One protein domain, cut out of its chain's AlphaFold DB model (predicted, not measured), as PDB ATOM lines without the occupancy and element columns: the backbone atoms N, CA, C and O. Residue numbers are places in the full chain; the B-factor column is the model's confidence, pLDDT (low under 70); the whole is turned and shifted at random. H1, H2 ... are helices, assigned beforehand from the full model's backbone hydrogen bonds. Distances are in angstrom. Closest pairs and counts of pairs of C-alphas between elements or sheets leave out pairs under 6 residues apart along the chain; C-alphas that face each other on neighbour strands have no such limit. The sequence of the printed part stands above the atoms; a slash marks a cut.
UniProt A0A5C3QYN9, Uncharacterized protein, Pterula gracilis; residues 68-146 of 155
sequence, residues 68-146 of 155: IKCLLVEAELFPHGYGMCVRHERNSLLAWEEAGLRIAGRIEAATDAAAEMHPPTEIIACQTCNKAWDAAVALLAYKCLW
ATOM      1  N   ILE A  68     142.435 174.814 198.892       96.81
ATOM      2  CA  ILE A  68     142.693 173.524 198.227       96.81
ATOM      3  C   ILE A  68     141.697 173.307 197.080       96.81
ATOM      4  O   ILE A  68     142.107 172.906 195.991       96.81
ATOM      5  N   LYS A  69     140.405 173.601 197.288       96.50
ATOM      6  CA  LYS A  69     139.381 173.489 196.234       96.50
ATOM      7  C   LYS A  69     139.700 174.374 195.033       96.50
ATOM      8  O   LYS A  69     139.681 173.881 193.909       96.50
ATOM      9  N   CYS A  70     140.023 175.648 195.261       96.19
ATOM     10  CA  CYS A  70     140.413 176.567 194.191       96.19
ATOM     11  C   CYS A  70     141.628 176.037 193.428       96.19
ATOM     12  O   CYS A  70     141.601 175.970 192.203       96.19
ATOM     13  N   LEU A  71     142.660 175.582 194.146       96.94
ATOM     14  CA  LEU A  71     143.860 175.034 193.521       96.94
ATOM     15  C   LEU A  71     143.573 173.799 192.665       96.94
ATOM     16  O   LEU A  71     144.163 173.683 191.599       96.94
ATOM     17  N   LEU A  72     142.688 172.900 193.097       96.12
ATOM     18  CA  LEU A  72     142.298 171.724 192.312       96.12
ATOM     19  C   LEU A  72     141.533 172.094 191.038       96.12
ATOM     20  O   LEU A  72     141.766 171.480 190.003       96.12
ATOM     21  N   VAL A  73     140.649 173.094 191.105       93.50
ATOM     22  CA  VAL A  73     139.893 173.581 189.939       93.50
ATOM     23  C   VAL A  73     140.810 174.271 188.926       93.50
ATOM     24  O   VAL A  73     140.620 174.123 187.724       93.50
ATOM     25  N   GLU A  74     141.808 175.016 189.398       93.94
ATOM     26  CA  GLU A  74     142.748 175.758 188.550       93.94
ATOM     27  C   GLU A  74     143.958 174.932 188.087       93.94
ATOM     28  O   GLU A  74     144.788 175.425 187.319       93.94
ATOM     29  N   ALA A  75     144.144 173.713 188.596       94.38
ATOM     30  CA  ALA A  75     145.317 172.921 188.266       94.38
ATOM     31  C   ALA A  75     145.201 172.322 186.859       94.38
ATOM     32  O   ALA A  75     144.297 171.543 186.565       94.38
ATOM     33  N   GLU A  76     146.172 172.635 186.007       94.69
ATOM     34  CA  GLU A  76     146.242 172.141 184.634       94.69
ATOM     35  C   GLU A  76     147.248 170.992 184.516       94.69
ATOM     36  O   GLU A  76     148.397 171.116 184.946       94.69
ATOM     37  N   LEU A  77     146.842 169.898 183.864       95.81
ATOM     38  CA  LEU A  77     147.751 168.799 183.531       95.81
ATOM     39  C   LEU A  77     148.760 169.190 182.435       95.81
ATOM     40  O   LEU A  77     149.920 168.784 182.479       95.81
ATOM     41  N   PHE A  78     148.321 169.984 181.452       94.00
ATOM     42  CA  PHE A  78     149.135 170.425 180.315       94.00
ATOM     43  C   PHE A  78     149.087 171.954 180.175       94.00
ATOM     44  O   PHE A  78     148.334 172.465 179.340       94.00
ATOM     45  N   PRO A  79     149.885 172.707 180.953       90.31
ATOM     46  CA  PRO A  79     149.913 174.163 180.852       90.31
ATOM     47  C   PRO A  79     150.240 174.609 179.428       90.31
ATOM     48  O   PRO A  79     151.255 174.196 178.863       90.31
ATOM     49  N   HIS A  80     149.368 175.416 178.818       87.50
ATOM     50  CA  HIS A  80     149.475 175.847 177.412       87.50
ATOM     51  C   HIS A  80     149.665 174.699 176.392       87.50
ATOM     52  O   HIS A  80     150.203 174.911 175.306       87.50
ATOM     53  N   GLY A  81     149.259 173.473 176.738       86.00
ATOM     54  CA  GLY A  81     149.442 172.278 175.914       86.00
ATOM     55  C   GLY A  81     150.853 171.674 175.925       86.00
ATOM     56  O   GLY A  81     151.114 170.716 175.194       86.00
ATOM     57  N   TYR A  82     151.778 172.178 176.748       86.62
ATOM     58  CA  TYR A  82     153.110 171.584 176.878       86.62
ATOM     59  C   TYR A  82     153.048 170.189 177.514       86.62
ATOM     60  O   TYR A  82     152.313 169.949 178.467       86.62
ATOM     61  N   GLY A  83     153.858 169.259 176.993       85.19
ATOM     62  CA  GLY A  83     153.936 167.885 177.509       85.19
ATOM     63  C   GLY A  83     152.748 166.995 177.130       85.19
ATOM     64  O   GLY A  83     152.660 165.863 177.597       85.19
ATOM     65  N   MET A  84     151.856 167.481 176.268       91.94
ATOM     66  CA  MET A  84     150.672 166.757 175.832       91.94
ATOM     67  C   MET A  84     151.026 165.565 174.934       91.94
ATOM     68  O   MET A  84     151.771 165.675 173.958       91.94
ATOM     69  N   CYS A  85     150.468 164.398 175.256       93.56
ATOM     70  CA  CYS A  85     150.611 163.199 174.440       93.56
ATOM     71  C   CYS A  85     149.447 163.079 173.454       93.56
ATOM     72  O   CYS A  85     148.322 162.826 173.868       93.56
ATOM     73  N   VAL A  86     149.728 163.109 172.150       92.19
ATOM     74  CA  VAL A  86     148.705 163.006 171.086       92.19
ATOM     75  C   VAL A  86     147.842 161.736 171.192       92.19
ATOM     76  O   VAL A  86     146.697 161.718 170.756       92.19
ATOM     77  N   ARG A  87     148.374 160.651 171.771       93.75
ATOM     78  CA  ARG A  87     147.652 159.372 171.897       93.75
ATOM     79  C   ARG A  87     146.702 159.314 173.089       93.75
ATOM     80  O   ARG A  87     145.706 158.604 173.017       93.75
ATOM     81  N   HIS A  88     147.023 160.009 174.177       95.00
ATOM     82  CA  HIS A  88     146.310 159.875 175.449       95.00
ATOM     83  C   HIS A  88     145.795 161.207 175.991       95.00
ATOM     84  O   HIS A  88     145.291 161.220 177.104       95.00
ATOM     85  N   GLU A  89     145.924 162.312 175.254       94.00
ATOM     86  CA  GLU A  89     145.518 163.660 175.673       94.00
ATOM     87  C   GLU A  89     144.144 163.652 176.341       94.00
ATOM     88  O   GLU A  89     144.024 163.975 177.520       94.00
ATOM     89  N   ARG A  90     143.126 163.191 175.605       94.19
ATOM     90  CA  ARG A  90     141.745 163.162 176.081       94.19
ATOM     91  C   ARG A  90     141.589 162.327 177.353       94.19
ATOM     92  O   ARG A  90     140.977 162.793 178.304       94.19
ATOM     93  N   ASN A  91     142.143 161.116 177.378       94.62
ATOM     94  CA  ASN A  91     142.034 160.234 178.543       94.62
ATOM     95  C   ASN A  91     142.785 160.800 179.754       94.62
ATOM     96  O   ASN A  91     142.300 160.708 180.872       94.62
ATOM     97  N   SER A  92     143.945 161.423 179.528       95.62
ATOM     98  CA  SER A  92     144.766 162.010 180.591       95.62
ATOM     99  C   SER A  92     144.066 163.216 181.220       95.62
ATOM    100  O   SER A  92     144.060 163.336 182.440       95.62
ATOM    101  N   LEU A  93     143.449 164.077 180.400       95.75
ATOM    102  CA  LEU A  93     142.661 165.219 180.869       95.75
ATOM    103  C   LEU A  93     141.427 164.770 181.658       95.75
ATOM    104  O   LEU A  93     141.221 165.243 182.770       95.75
ATOM    105  N   LEU A  94     140.662 163.808 181.133       95.69
ATOM    106  CA  LEU A  94     139.500 163.261 181.841       95.69
ATOM    107  C   LEU A  94     139.903 162.642 183.184       95.69
ATOM    108  O   LEU A  94     139.303 162.954 184.207       95.69
ATOM    109  N   ALA A  95     140.962 161.829 183.210       96.19
ATOM    110  CA  ALA A  95     141.461 161.226 184.444       96.19
ATOM    111  C   ALA A  95     141.934 162.272 185.468       96.19
ATOM    112  O   ALA A  95     141.762 162.083 186.673       96.19
ATOM    113  N   TRP A  96     142.532 163.370 185.001       97.12
ATOM    114  CA  TRP A  96     142.948 164.485 185.850       97.12
ATOM    115  C   TRP A  96     141.750 165.193 186.488       97.12
ATOM    116  O   TRP A  96     141.719 165.374 187.706       97.12
ATOM    117  N   GLU A  97     140.740 165.533 185.687       95.75
ATOM    118  CA  GLU A  97     139.499 166.160 186.158       95.75
ATOM    119  C   GLU A  97     138.749 165.257 187.147       95.75
ATOM    120  O   GLU A  97     138.347 165.701 188.224       95.75
ATOM    121  N   GLU A  98     138.613 163.967 186.829       95.12
ATOM    122  CA  GLU A  98     137.975 162.979 187.701       95.12
ATOM    123  C   GLU A  98     138.712 162.833 189.038       95.12
ATOM    124  O   GLU A  98     138.078 162.774 190.099       95.12
ATOM    125  N   ALA A  99     140.050 162.808 189.018       95.19
ATOM    126  CA  ALA A  99     140.851 162.776 190.235       95.19
ATOM    127  C   ALA A  99     140.621 164.033 191.088       95.19
ATOM    128  O   ALA A  99     140.379 163.906 192.292       95.19
ATOM    129  N   GLY A 100     140.606 165.218 190.470       95.62
ATOM    130  CA  GLY A 100     140.332 166.480 191.155       95.62
ATOM    131  C   GLY A 100     138.944 166.519 191.800       95.62
ATOM    132  O   GLY A 100     138.825 166.823 192.988       95.62
ATOM    133  N   LEU A 101     137.895 166.134 191.064       93.69
ATOM    134  CA  LEU A 101     136.516 166.083 191.570       93.69
ATOM    135  C   LEU A 101     136.354 165.090 192.726       93.69
ATOM    136  O   LEU A 101     135.694 165.392 193.724       93.69
ATOM    137  N   ARG A 102     136.988 163.915 192.622       94.38
ATOM    138  CA  ARG A 102     136.984 162.902 193.684       94.38
ATOM    139  C   ARG A 102     137.588 163.439 194.979       94.38
ATOM    140  O   ARG A 102     137.055 163.163 196.052       94.38
ATOM    141  N   ILE A 103     138.695 164.177 194.888       95.38
ATOM    142  CA  ILE A 103     139.347 164.781 196.057       95.38
ATOM    143  C   ILE A 103     138.473 165.909 196.607       95.38
ATOM    144  O   ILE A 103     138.216 165.935 197.806       95.38
ATOM    145  N   ALA A 104     137.944 166.780 195.741       92.44
ATOM    146  CA  ALA A 104     137.134 167.938 196.124       92.44
ATOM    147  C   ALA A 104     135.945 167.600 197.038       92.44
ATOM    148  O   ALA A 104     135.618 168.379 197.936       92.44
ATOM    149  N   GLY A 105     135.332 166.425 196.859       89.75
ATOM    150  CA  GLY A 105     134.217 165.953 197.685       89.75
ATOM    151  C   GLY A 105     134.577 165.550 199.122       89.75
ATOM    152  O   GLY A 105     133.670 165.327 199.922       89.75
ATOM    153  N   ARG A 106     135.867 165.439 199.464       91.62
ATOM    154  CA  ARG A 106     136.345 164.920 200.759       91.62
ATOM    155  C   ARG A 106     137.466 165.744 201.405       91.62
ATOM    156  O   ARG A 106     138.179 165.226 202.257       91.62
ATOM    157  N   ILE A 107     137.646 166.997 200.984       94.62
ATOM    158  CA  ILE A 107     138.725 167.858 201.491       94.62
ATOM    159  C   ILE A 107     138.489 168.221 202.955       94.62
ATOM    160  O   ILE A 107     137.449 168.769 203.322       94.62
ATOM    161  N   GLU A 108     139.532 168.027 203.749       93.75
ATOM    162  CA  GLU A 108     139.715 168.585 205.081       93.75
ATOM    163  C   GLU A 108     140.936 169.520 205.083       93.75
ATOM    164  O   GLU A 108     141.721 169.565 204.133       93.75
ATOM    165  N   ALA A 109     141.132 170.288 206.157       93.19
ATOM    166  CA  ALA A 109     142.238 171.247 206.231       93.19
ATOM    167  C   ALA A 109     143.623 170.575 206.118       93.19
ATOM    168  O   ALA A 109     144.567 171.184 205.615       93.19
ATOM    169  N   ALA A 110     143.759 169.322 206.553       93.00
ATOM    170  CA  ALA A 110     145.000 168.557 206.461       93.00
ATOM    171  C   ALA A 110     145.187 167.793 205.140       93.00
ATOM    172  O   ALA A 110     146.244 167.193 204.955       93.00
ATOM    173  N   THR A 111     144.206 167.803 204.228       94.25
ATOM    174  CA  THR A 111     144.262 167.023 202.984       94.25
ATOM    175  C   THR A 111     145.501 167.365 202.156       94.25
ATOM    176  O   THR A 111     145.705 168.513 201.749       94.25
ATOM    177  N   ASP A 112     146.305 166.346 201.855       94.50
ATOM    178  CA  ASP A 112     147.387 166.428 200.876       94.50
ATOM    179  C   ASP A 112     146.830 166.115 199.483       94.50
ATOM    180  O   ASP A 112     146.898 164.992 198.983       94.50
ATOM    181  N   ALA A 113     146.231 167.132 198.861       95.00
ATOM    182  CA  ALA A 113     145.589 166.983 197.558       95.00
ATOM    183  C   ALA A 113     146.557 166.470 196.481       95.00
ATOM    184  O   ALA A 113     146.153 165.694 195.624       95.00
ATOM    185  N   ALA A 114     147.835 166.856 196.539       95.75
ATOM    186  CA  ALA A 114     148.830 166.402 195.577       95.75
ATOM    187  C   ALA A 114     149.139 164.911 195.751       95.75
ATOM    188  O   ALA A 114     149.164 164.177 194.763       95.75
ATOM    189  N   ALA A 115     149.301 164.444 196.992       95.06
ATOM    190  CA  ALA A 115     149.498 163.023 197.266       95.06
ATOM    191  C   ALA A 115     148.297 162.163 196.838       95.06
ATOM    192  O   ALA A 115     148.490 161.000 196.508       95.06
ATOM    193  N   GLU A 116     147.080 162.714 196.803       95.00
ATOM    194  CA  GLU A 116     145.867 161.994 196.386       95.00
ATOM    195  C   GLU A 116     145.622 161.953 194.861       95.00
ATOM    196  O   GLU A 116     144.757 161.191 194.395       95.00
ATOM    197  N   MET A 117     146.361 162.749 194.079       95.94
ATOM    198  CA  MET A 117     146.285 162.805 192.612       95.94
ATOM    199  C   MET A 117     147.065 161.646 191.981       95.94
ATOM    200  O   MET A 117     148.130 161.825 191.395       95.94
ATOM    201  N   HIS A 118     146.543 160.426 192.103       93.62
ATOM    202  CA  HIS A 118     147.170 159.240 191.518       93.62
ATOM    203  C   HIS A 118     146.795 159.050 190.038       93.62
ATOM    204  O   HIS A 118     145.602 159.049 189.722       93.62
ATOM    205  N   PRO A 119     147.774 158.830 189.141       93.50
ATOM    206  CA  PRO A 119     147.496 158.545 187.741       93.50
ATOM    207  C   PRO A 119     146.950 157.117 187.550       93.50
ATOM    208  O   PRO A 119     147.389 156.189 188.237       93.50
ATOM    209  N   PRO A 120     146.050 156.892 186.576       93.31
ATOM    210  CA  PRO A 120     145.686 155.550 186.127       93.31
ATOM    211  C   PRO A 120     146.887 154.768 185.573       93.31
ATOM    212  O   PRO A 120     147.852 155.343 185.066       93.31
ATOM    213  N   THR A 121     146.807 153.437 185.575       93.50
ATOM    214  CA  THR A 121     147.882 152.553 185.079       93.50
ATOM    215  C   THR A 121     148.255 152.808 183.616       93.50
ATOM    216  O   THR A 121     149.431 152.749 183.261       93.50
ATOM    217  N   GLU A 122     147.278 153.146 182.774       88.38
ATOM    218  CA  GLU A 122     147.493 153.514 181.369       88.38
ATOM    219  C   GLU A 122     148.314 154.803 181.197       88.38
ATOM    220  O   GLU A 122     149.140 154.897 180.287       88.38
ATOM    221  N   ILE A 123     148.153 155.763 182.112       91.38
ATOM    222  CA  ILE A 123     148.921 157.012 182.140       91.38
ATOM    223  C   ILE A 123     150.353 156.737 182.595       91.38
ATOM    224  O   ILE A 123     151.290 157.215 181.956       91.38
ATOM    225  N   ILE A 124     150.525 155.899 183.624       91.62
ATOM    226  CA  ILE A 124     151.841 155.482 184.139       91.62
ATOM    227  C   ILE A 124     152.660 154.776 183.051       91.62
ATOM    228  O   ILE A 124     153.863 155.006 182.917       91.62
ATOM    229  N   ALA A 125     152.016 153.937 182.235       93.75
ATOM    230  CA  ALA A 125     152.680 153.217 181.148       93.75
ATOM    231  C   ALA A 125     153.197 154.144 180.030       93.75
ATOM    232  O   ALA A 125     154.115 153.778 179.289       93.75
ATOM    233  N   CYS A 126     152.639 155.350 179.892       95.38
ATOM    234  CA  CYS A 126     153.085 156.335 178.916       95.38
ATOM    235  C   CYS A 126     154.078 157.319 179.544       95.38
ATOM    236  O   CYS A 126     153.693 158.215 180.288       95.38
ATOM    237  N   GLN A 127     155.358 157.236 179.162       94.62
ATOM    238  CA  GLN A 127     156.409 158.097 179.724       94.62
ATOM    239  C   GLN A 127     156.097 159.604 179.621       94.62
ATOM    240  O   GLN A 127     156.425 160.358 180.534       94.62
ATOM    241  N   THR A 128     155.484 160.053 178.522       94.12
ATOM    242  CA  THR A 128     155.112 161.463 178.335       94.12
ATOM    243  C   THR A 128     153.998 161.880 179.293       94.12
ATOM    244  O   THR A 128     154.150 162.884 179.985       94.12
ATOM    245  N   CYS A 129     152.917 161.098 179.381       95.12
ATOM    246  CA  CYS A 129     151.805 161.414 180.275       95.12
ATOM    247  C   CYS A 129     152.214 161.322 181.743       95.12
ATOM    248  O   CYS A 129     151.865 162.210 182.510       95.12
ATOM    249  N   ASN A 130     153.001 160.310 182.122       94.94
ATOM    250  CA  ASN A 130     153.495 160.177 183.487       94.94
ATOM    251  C   ASN A 130     154.333 161.392 183.902       94.94
ATOM    252  O   ASN A 130     154.112 161.958 184.962       94.94
ATOM    253  N   LYS A 131     155.240 161.863 183.032       95.44
ATOM    254  CA  LYS A 131     156.029 163.076 183.304       95.44
ATOM    255  C   LYS A 131     155.165 164.328 183.449       95.44
ATOM    256  O   LYS A 131     155.456 165.157 184.308       95.44
ATOM    257  N   ALA A 132     154.146 164.489 182.605       95.75
ATOM    258  CA  ALA A 132     153.227 165.619 182.709       95.75
ATOM    259  C   ALA A 132     152.425 165.563 184.015       95.75
ATOM    260  O   ALA A 132     152.321 166.568 184.714       95.75
ATOM    261  N   TRP A 133     151.945 164.373 184.383       96.94
ATOM    262  CA  TRP A 133     151.245 164.140 185.640       96.94
ATOM    263  C   TRP A 133     152.127 164.460 186.848       96.94
ATOM    264  O   TRP A 133     151.726 165.248 187.699       96.94
ATOM    265  N   ASP A 134     153.353 163.933 186.888       95.94
ATOM    266  CA  ASP A 134     154.317 164.203 187.961       95.94
ATOM    267  C   ASP A 134     154.590 165.709 188.104       95.94
ATOM    268  O   ASP A 134     154.620 166.240 189.215       95.94
ATOM    269  N   ALA A 135     154.751 166.420 186.982       96.12
ATOM    270  CA  ALA A 135     154.974 167.861 186.983       96.12
ATOM    271  C   ALA A 135     153.752 168.644 187.494       96.12
ATOM    272  O   ALA A 135     153.907 169.562 188.301       96.12
ATOM    273  N   ALA A 136     152.545 168.270 187.062       96.69
ATOM    274  CA  ALA A 136     151.304 168.899 187.504       96.69
ATOM    275  C   ALA A 136     151.055 168.662 189.003       96.69
ATOM    276  O   ALA A 136     150.739 169.602 189.736       96.69
ATOM    277  N   VAL A 137     151.290 167.439 189.490       97.31
ATOM    278  CA  VAL A 137     151.216 167.094 190.919       97.31
ATOM    279  C   VAL A 137     152.255 167.867 191.730       97.31
ATOM    280  O   VAL A 137     151.923 168.420 192.779       97.31
ATOM    281  N   ALA A 138     153.496 167.976 191.248       97.06
ATOM    282  CA  ALA A 138     154.536 168.752 191.919       97.06
ATOM    283  C   ALA A 138     154.179 170.245 192.007       97.06
ATOM    284  O   ALA A 138     154.399 170.878 193.044       97.06
ATOM    285  N   LEU A 139     153.590 170.813 190.948       96.50
ATOM    286  CA  LEU A 139     153.122 172.197 190.952       96.50
ATOM    287  C   LEU A 139     151.946 172.395 191.916       96.50
ATOM    288  O   LEU A 139     151.925 173.385 192.648       96.50
ATOM    289  N   LEU A 140     150.996 171.456 191.957       97.12
ATOM    290  CA  LEU A 140     149.895 171.473 192.918       97.12
ATOM    291  C   LEU A 140     150.424 171.425 194.358       97.12
ATOM    292  O   LEU A 140     150.050 172.270 195.171       97.12
ATOM    293  N   ALA A 141     151.356 170.512 194.654       97.12
ATOM    294  CA  ALA A 141     152.011 170.416 195.959       97.12
ATOM    295  C   ALA A 141     152.687 171.736 196.342       97.12
ATOM    296  O   ALA A 141     152.492 172.240 197.449       97.12
ATOM    297  N   TYR A 142     153.432 172.335 195.407       97.00
ATOM    298  CA  TYR A 142     154.073 173.630 195.605       97.00
ATOM    299  C   TYR A 142     153.055 174.730 195.924       97.00
ATOM    300  O   TYR A 142     153.233 175.451 196.903       97.00
ATOM    301  N   LYS A 143     151.964 174.844 195.155       96.50
ATOM    302  CA  LYS A 143     150.905 175.835 195.407       96.50
ATOM    303  C   LYS A 143     150.237 175.626 196.774       96.50
ATOM    304  O   LYS A 143     150.043 176.593 197.508       96.50
ATOM    305  N   CYS A 144     149.985 174.380 197.176       95.19
ATOM    306  CA  CYS A 144     149.423 174.042 198.489       95.19
ATOM    307  C   CYS A 144     150.310 174.479 199.675       95.19
ATOM    308  O   CYS A 144     149.799 174.688 200.781       95.19
ATOM    309  N   LEU A 145     151.626 174.659 199.479       93.38
ATOM    310  CA  LEU A 145     152.522 175.175 200.525       93.38
ATOM    311  C   LEU A 145     152.246 176.637 200.888       93.38
ATOM    312  O   LEU A 145     152.606 177.037 201.999       93.38
ATOM    313  N   TRP A 146     151.627 177.399 199.986       93.56
ATOM    314  CA  TRP A 146     151.312 178.819 200.162       93.56
ATOM    315  C   TRP A 146     149.932 179.066 200.765       93.56
ATOM    316  O   TRP A 146     149.614 180.202 201.107       93.56
TER     317      TRP A 146
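This is residues 68 to 146 of the 155 residues of an uncharacterized protein of Pterula gracilis (UniProt A0A5C3QYN9). Two long helices, H2 and H5, run side by side the same way; H1 packs on both near their last residues, H3 packs on H5 there, and H4 lies at the other end. The 79 printed residues, all helix in class, hold H1 to H5 in order. The whole is compact, radius of gyration of the C-alphas 12.0 A, spanning 36 by 20 by 16 A.

H1, residues 68 to 74, begins at C-alpha 68 (142.693, 173.524, 198.227). H2 is 89 to 104, 22.5 A; H3 113 to 116; H4 121 to 125; H5 127 to 144, 25.6 A, ending at C-alpha 144 (149.423, 174.042, 198.489).

The hub H5 touches H3, closest C-alphas Ala 114 and Ala 141, 5.1 A. H1 and H2 form a hairpin, a shallow tilt of 22 degrees, closest C-alphas Leu 72 and Gly 100, 5.7 A. In H1, H2, H4 and H5 every O i to N i+4 pair is within hydrogen-bond range; H3 is too short for one.

The printed part has no cut; H1 to H2 is a long link; no printed residue is under 70 in pLDDT.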